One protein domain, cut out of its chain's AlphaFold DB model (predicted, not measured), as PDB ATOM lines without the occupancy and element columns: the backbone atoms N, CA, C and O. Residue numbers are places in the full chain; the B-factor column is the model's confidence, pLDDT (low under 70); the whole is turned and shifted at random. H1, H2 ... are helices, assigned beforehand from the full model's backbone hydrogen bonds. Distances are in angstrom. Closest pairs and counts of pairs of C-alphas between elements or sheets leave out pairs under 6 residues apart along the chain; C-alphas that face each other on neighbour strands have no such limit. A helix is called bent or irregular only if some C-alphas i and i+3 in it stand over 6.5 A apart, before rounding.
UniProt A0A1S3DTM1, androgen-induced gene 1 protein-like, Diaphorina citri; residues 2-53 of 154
ATOM      1  N   SER A   2     -92.551 457.649  33.173       88.44
ATOM      2  CA  SER A   2     -93.159 456.318  33.394       88.44
ATOM      3  C   SER A   2     -94.663 456.251  33.099       88.44
ATOM      4  O   SER A   2     -95.100 455.361  32.379       88.44
ATOM      5  N   LEU A   3     -95.446 457.230  33.577       92.56
ATOM      6  CA  LEU A   3     -96.886 457.316  33.290       92.56
ATOM      7  C   LEU A   3     -97.187 457.472  31.798       92.56
ATOM      8  O   LEU A   3     -98.086 456.826  31.278       92.56
ATOM      9  N   TYR A   4     -96.408 458.304  31.108       92.00
ATOM     10  CA  TYR A   4     -96.562 458.534  29.677       92.00
ATOM     11  C   TYR A   4     -96.335 457.243  28.875       92.00
ATOM     12  O   TYR A   4     -97.182 456.872  28.069       92.00
ATOM     13  N   VAL A   5     -95.242 456.521  29.142       91.06
ATOM     14  CA  VAL A   5     -94.929 455.259  28.445       91.06
ATOM     15  C   VAL A   5     -95.981 454.187  28.736       91.06
ATOM     16  O   VAL A   5     -96.456 453.537  27.808       91.06
ATOM     17  N   CYS A   6     -96.380 454.037  30.002       95.19
ATOM     18  CA  CYS A   6     -97.421 453.098  30.425       95.19
ATOM     19  C   CYS A   6     -98.756 453.378  29.721       95.19
ATOM     20  O   CYS A   6     -99.338 452.480  29.115       95.19
ATOM     21  N   ASN A   7     -99.222 454.628  29.741       95.19
ATOM     22  CA  ASN A   7    -100.504 454.995  29.142       95.19
ATOM     23  C   ASN A   7    -100.493 454.834  27.621       95.19
ATOM     24  O   ASN A   7    -101.441 454.281  27.071       95.19
ATOM     25  N   THR A   8     -99.421 455.254  26.945       92.69
ATOM     26  CA  THR A   8     -99.281 455.054  25.497       92.69
ATOM     27  C   THR A   8     -99.270 453.568  25.142       92.69
ATOM     28  O   THR A   8     -99.966 453.164  24.211       92.69
ATOM     29  N   PHE A   9     -98.538 452.739  25.896       94.50
ATOM     30  CA  PHE A   9     -98.509 451.294  25.674       94.50
ATOM     31  C   PHE A   9     -99.908 450.685  25.788       94.50
ATOM     32  O   PHE A   9    -100.378 450.058  24.843       94.50
ATOM     33  N   TRP A  10    -100.595 450.903  26.912       95.81
ATOM     34  CA  TRP A  10    -101.905 450.297  27.146       95.81
ATOM     35  C   TRP A  10    -102.978 450.843  26.205       95.81
ATOM     36  O   TRP A  10    -103.814 450.077  25.734       95.81
ATOM     37  N   TYR A  11    -102.923 452.127  25.849       94.69
ATOM     38  CA  TYR A  11    -103.805 452.697  24.833       94.69
ATOM     39  C   TYR A  11    -103.672 451.962  23.492       94.69
ATOM     40  O   TYR A  11    -104.670 451.529  22.911       94.69
ATOM     41  N   VAL A  12    -102.442 451.764  23.010       94.06
ATOM     42  CA  VAL A  12    -102.207 451.029  21.760       94.06
ATOM     43  C   VAL A  12    -102.553 449.546  21.924       94.06
ATOM     44  O   VAL A  12    -103.142 448.957  21.024       94.06
ATOM     45  N   TYR A  13    -102.279 448.954  23.089       94.19
ATOM     46  CA  TYR A  13    -102.626 447.566  23.400       94.19
ATOM     47  C   TYR A  13    -104.132 447.305  23.264       94.19
ATOM     48  O   TYR A  13    -104.530 446.322  22.641       94.19
ATOM     49  N   TYR A  14    -104.969 448.180  23.827       94.38
ATOM     50  CA  TYR A  14    -106.424 448.023  23.793       94.38
ATOM     51  C   TYR A  14    -107.038 448.384  22.440       94.38
ATOM     52  O   TYR A  14    -108.039 447.787  22.055       94.38
ATOM     53  N   THR A  15    -106.459 449.345  21.717       92.88
ATOM     54  CA  THR A  15    -106.988 449.764  20.409       92.88
ATOM     55  C   THR A  15    -106.574 448.820  19.288       92.88
ATOM     56  O   THR A  15    -107.415 448.413  18.490       92.88
ATOM     57  N   ASN A  16    -105.293 448.455  19.212       93.31
ATOM     58  CA  ASN A  16    -104.785 447.474  18.263       93.31
ATOM     59  C   ASN A  16    -103.476 446.845  18.768       93.31
ATOM     60  O   ASN A  16    -102.362 447.275  18.451       93.31
ATOM     61  N   ARG A  17    -103.635 445.764  19.534       92.06
ATOM     62  CA  ARG A  17    -102.551 444.983  20.139       92.06
ATOM     63  C   ARG A  17    -101.481 444.523  19.147       92.06
ATOM     64  O   ARG A  17    -100.303 444.523  19.498       92.06
ATOM     65  N   GLU A  18    -101.850 444.161  17.918       93.19
ATOM     66  CA  GLU A  18    -100.914 443.616  16.917       93.19
ATOM     67  C   GLU A  18     -99.822 444.619  16.501       93.19
ATOM     68  O   GLU A  18     -98.770 444.226  15.986       93.19
ATOM     69  N   LEU A  19    -100.023 445.915  16.766       92.00
ATOM     70  CA  LEU A  19     -99.041 446.961  16.470       92.00
ATOM     71  C   LEU A  19     -97.832 446.951  17.419       92.00
ATOM     72  O   LEU A  19     -96.765 447.433  17.039       92.00
ATOM     73  N   ILE A  20     -97.991 446.431  18.638       92.56
ATOM     74  CA  ILE A  20     -96.950 446.458  19.682       92.56
ATOM     75  C   ILE A  20     -96.651 445.081  20.279       92.56
ATOM     76  O   ILE A  20     -95.521 444.829  20.682       92.56
ATOM     77  N   TYR A  21     -97.636 444.185  20.318       92.56
ATOM     78  CA  TYR A  21     -97.537 442.880  20.965       92.56
ATOM     79  C   TYR A  21     -98.323 441.812  20.172       92.56
ATOM     80  O   TYR A  21     -99.373 441.334  20.605       92.56
ATOM     81  N   PRO A  22     -97.846 441.456  18.963       92.12
ATOM     82  CA  PRO A  22     -98.466 440.439  18.120       92.12
ATOM     83  C   PRO A  22     -98.355 439.034  18.724       92.12
ATOM     84  O   PRO A  22     -97.425 438.735  19.480       92.12
ATOM     85  N   LYS A  23     -99.248 438.123  18.315       90.06
ATOM     86  CA  LYS A  23     -99.309 436.725  18.818       90.06
ATOM     87  C   LYS A  23     -97.989 435.950  18.725       90.06
ATOM     88  O   LYS A  23     -97.754 435.033  19.504       90.06
ATOM     89  N   MET A  24     -97.124 436.290  17.769       90.38
ATOM     90  CA  MET A  24     -95.802 435.669  17.648       90.38
ATOM     91  C   MET A  24     -94.885 436.039  18.822       90.38
ATOM     92  O   MET A  24     -94.177 435.173  19.326       90.38
ATOM     93  N   ILE A  25     -94.917 437.299  19.271       88.69
ATOM     94  CA  ILE A  25     -94.095 437.774  20.392       88.69
ATOM     95  C   ILE A  25     -94.608 437.204  21.711       88.69
ATOM     96  O   ILE A  25     -93.799 436.869  22.562       88.69
ATOM     97  N   GLU A  26     -95.916 437.001  21.859       90.62
ATOM     98  CA  GLU A  26     -96.503 436.393  23.063       90.62
ATOM     99  C   GLU A  26     -95.968 434.987  23.376       90.62
ATOM    100  O   GLU A  26     -95.885 434.597  24.539       90.62
ATOM    101  N   LYS A  27     -95.549 434.233  22.350       90.25
ATOM    102  CA  LYS A  27     -94.895 432.930  22.545       90.25
ATOM    103  C   LYS A  27     -93.513 433.053  23.191       90.25
ATOM    104  O   LYS A  27     -93.077 432.120  23.855       90.25
ATOM    105  N   LEU A  28     -92.824 434.171  22.962       93.12
ATOM    106  CA  LEU A  28     -91.486 434.448  23.492       93.12
ATOM    107  C   LEU A  28     -91.548 435.211  24.819       93.12
ATOM    108  O   LEU A  28     -90.776 434.946  25.734       93.12
ATOM    109  N   VAL A  29     -92.457 436.175  24.905       92.06
ATOM    110  CA  VAL A  29     -92.633 437.082  26.031       92.06
ATOM    111  C   VAL A  29     -94.040 436.858  26.565       92.06
ATOM    112  O   VAL A  29     -94.975 437.382  25.973       92.06
ATOM    113  N   PRO A  30     -94.226 436.091  27.651       94.06
ATOM    114  CA  PRO A  30     -95.553 435.812  28.182       94.06
ATOM    115  C   PRO A  30     -96.298 437.076  28.624       94.06
ATOM    116  O   PRO A  30     -95.694 438.050  29.084       94.06
ATOM    117  N   ALA A  31     -97.631 437.025  28.590       91.88
ATOM    118  CA  ALA A  31     -98.485 438.172  28.901       91.88
ATOM    119  C   ALA A  31     -98.241 438.769  30.300       91.88
ATOM    120  O   ALA A  31     -98.266 439.989  30.449       91.88
ATOM    121  N   TRP A  32     -97.957 437.937  31.310       93.88
ATOM    122  CA  TRP A  32     -97.645 438.413  32.663       93.88
ATOM    123  C   TRP A  32     -96.355 439.239  32.689       93.88
ATOM    124  O   TRP A  32     -96.311 440.290  33.321       93.88
ATOM    125  N   TYR A  33     -95.327 438.805  31.956       94.81
ATOM    126  CA  TYR A  33     -94.052 439.509  31.891       94.81
ATOM    127  C   TYR A  33     -94.221 440.834  31.154       94.81
ATOM    128  O   TYR A  33     -93.809 441.877  31.654       94.81
ATOM    129  N   ASN A  34     -94.911 440.807  30.011       94.19
ATOM    130  CA  ASN A  34     -95.267 442.010  29.268       94.19
ATOM    131  C   ASN A  34     -96.038 443.012  30.153       94.19
ATOM    132  O   ASN A  34     -95.678 444.185  30.226       94.19
ATOM    133  N   HIS A  35     -97.042 442.549  30.903       94.50
ATOM    134  CA  HIS A  35     -97.785 443.405  31.827       94.50
ATOM    135  C   HIS A  35     -96.876 444.010  32.911       94.50
ATOM    136  O   HIS A  35     -96.947 445.211  33.186       94.50
ATOM    137  N   THR A  36     -95.993 443.210  33.516       95.12
ATOM    138  CA  THR A  36     -95.042 443.690  34.527       95.12
ATOM    139  C   THR A  36     -94.112 444.760  33.955       95.12
ATOM    140  O   THR A  36     -93.971 445.818  34.564       95.12
ATOM    141  N   MET A  37     -93.551 444.555  32.762       93.81
ATOM    142  CA  MET A  37     -92.643 445.518  32.123       93.81
ATOM    143  C   MET A  37     -93.287 446.890  31.875       93.81
ATOM    144  O   MET A  37     -92.589 447.905  31.904       93.81
ATOM    145  N   HIS A  38     -94.606 446.942  31.673       93.88
ATOM    146  CA  HIS A  38     -95.317 448.179  31.333       93.88
ATOM    147  C   HIS A  38     -96.073 448.830  32.497       93.88
ATOM    148  O   HIS A  38     -96.295 450.039  32.457       93.88
ATOM    149  N   THR A  39     -96.398 448.086  33.558       94.94
ATOM    150  CA  THR A  39     -97.136 448.615  34.723       94.94
ATOM    151  C   THR A  39     -96.255 448.764  35.968       94.94
ATOM    152  O   THR A  39     -96.416 449.720  36.733       94.94
ATOM    153  N   LEU A  40     -95.279 447.872  36.175       95.06
ATOM    154  CA  LEU A  40     -94.445 447.878  37.379       95.06
ATOM    155  C   LEU A  40     -93.610 449.164  37.553       95.06
ATOM    156  O   LEU A  40     -93.550 449.653  38.682       95.06
ATOM    157  N   PRO A  41     -93.023 449.782  36.505       94.25
ATOM    158  CA  PRO A  41     -92.271 451.029  36.672       94.25
ATOM    159  C   PRO A  41     -93.106 452.168  37.264       94.25
ATOM    160  O   PRO A  41     -92.602 452.967  38.050       94.25
ATOM    161  N   VAL A  42     -94.391 452.246  36.904       94.06
ATOM    162  CA  VAL A  42     -95.316 453.242  37.460       94.06
ATOM    163  C   VAL A  42     -95.565 452.958  38.938       94.06
ATOM    164  O   VAL A  42     -95.446 453.869  39.754       94.06
ATOM    165  N   LEU A  43     -95.833 451.697  39.291       93.38
ATOM    166  CA  LEU A  43     -96.036 451.284  40.679       93.38
ATOM    167  C   LEU A  43     -94.811 451.591  41.552       93.38
ATOM    168  O   LEU A  43     -94.965 452.171  42.622       93.38
ATOM    169  N   ILE A  44     -93.604 451.261  41.086       92.81
ATOM    170  CA  ILE A  44     -92.356 451.530  41.816       92.81
ATOM    171  C   ILE A  44     -92.182 453.033  42.050       92.81
ATOM    172  O   ILE A  44     -91.866 453.438  43.166       92.81
ATOM    173  N   VAL A  45     -92.423 453.867  41.032       89.56
ATOM    174  CA  VAL A  45     -92.332 455.326  41.182       89.56
ATOM    175  C   VAL A  45     -93.363 455.840  42.188       89.56
ATOM    176  O   VAL A  45     -93.010 456.647  43.040       89.56
ATOM    177  N   PHE A  46     -94.609 455.360  42.153       88.69
ATOM    178  CA  PHE A  46     -95.619 455.753  43.142       88.69
ATOM    179  C   PHE A  46     -95.253 455.323  44.562       88.69
ATOM    180  O   PHE A  46     -95.343 456.132  45.482       88.69
ATOM    181  N   LEU A  47     -94.809 454.079  44.744       90.25
ATOM    182  CA  LEU A  47     -94.351 453.594  46.043       90.25
ATOM    183  C   LEU A  47     -93.165 454.415  46.544       90.25
ATOM    184  O   LEU A  47     -93.156 454.805  47.703       90.25
ATOM    185  N   HIS A  48     -92.211 454.743  45.674       85.94
ATOM    186  CA  HIS A  48     -91.094 455.610  46.027       85.94
ATOM    187  C   HIS A  48     -91.575 456.998  46.475       85.94
ATOM    188  O   HIS A  48     -91.149 457.470  47.520       85.94
ATOM    189  N   LEU A  49     -92.513 457.617  45.751       82.25
ATOM    190  CA  LEU A  49     -93.076 458.924  46.116       82.25
ATOM    191  C   LEU A  49     -93.839 458.915  47.453       82.25
ATOM    192  O   LEU A  49     -93.908 459.947  48.115       82.25
ATOM    193  N   ILE A  50     -94.438 457.781  47.829       82.12
ATOM    194  CA  ILE A  50     -95.200 457.635  49.080       82.12
ATOM    195  C   ILE A  50     -94.283 457.274  50.255       82.12
ATOM    196  O   ILE A  50     -94.462 457.792  51.357       82.12
ATOM    197  N   LEU A  51     -93.345 456.349  50.039       83.62
ATOM    198  CA  LEU A  51     -92.555 455.714  51.095       83.62
ATOM    199  C   LEU A  51     -91.230 456.425  51.362       83.62
ATOM    200  O   LEU A  51     -90.746 456.396  52.493       83.62
ATOM    201  N   VAL A  52     -90.622 457.021  50.336       79.69
ATOM    202  CA  VAL A  52     -89.328 457.691  50.460       79.69
ATOM    203  C   VAL A  52     -89.573 459.175  50.665       79.69
ATOM    204  O   VAL A  52     -90.264 459.826  49.883       79.69
ATOM    205  N   GLU A  53     -89.015 459.723  51.746       63.84
ATOM    206  CA  GLU A  53     -89.069 461.162  51.956       63.84
ATOM    207  C   GLU A  53     -88.389 461.871  50.774       63.84
ATOM    208  O   GLU A  53     -87.275 461.490  50.411       63.84
TER     209      GLU A  53
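AT A GLANCE: This is residues 2 to 53 of the 154 residues of the protein "androgen-induced gene 1 protein-like" of Diaphorina citri (UniProt A0A1S3DTM1). Picture a lopsided U: H1 is the shorter leg, short H2 lies at the turn, and the longer, bent H3 folds back along H1, meeting it only along part of its length. The far end of H3 with the last residues, 46 to 53, sticks out past H1. The 52 printed residues hold three named helices in the order H1, H2, H3 and no named strand; the class is all helix. The whole is loose, with a radius of gyration of the C-alphas of 13.0 A, and spans 43 by 21 by 10 A.

IN THESE COORDINATES: Find C-alpha 2 at (-93.159, 456.318, 33.394); from there H1 runs through residues 2 to 19, 20.2 A long, with a kink of 76 degrees near residue 13. It is irregular: C-alphas 15 and 18 are 9.3 A apart. Next comes H2, residues 23 to 26. H3, residues 31 to 51, was assigned as one helix by its hydrogen bonds but is bent, with C-alphas 38 and 41 6.8 A apart. Its arm H3a, residues 31 to 38, is 10.8 A long; its arm H3b, residues 41 to 51, is 15.2 A long and ends at C-alpha 51, (-92.555, 455.714, 51.095).

HOW THE PARTS SIT: Look first at residues 2 to 6 of H1, which touch H3b; the closest C-alphas, of Ser 2 and Val 42, are 5.5 A apart. These two run opposite ways at a shallow tilt of 26 degrees. With residues 5 to 9, H1 only just touches H3a, with 3 pairs of C-alphas within 8 A; the closest, of Cys 6 and His 38, are 5.4 A apart. H2 and H1 meet only through their link, and H2 is apart from H3b. Each O i to N i+4 pair is within hydrogen-bond range in H3a and H3b, against 12 of 14 in H1; H2 is too short for such a pair.

THE WHOLE: The C-alphas farthest apart, of Met 24 and Glu 53, are 43.3 A apart. The printed part has no cut, and both links are tight. Residue 53 alone has a pLDDT under 70.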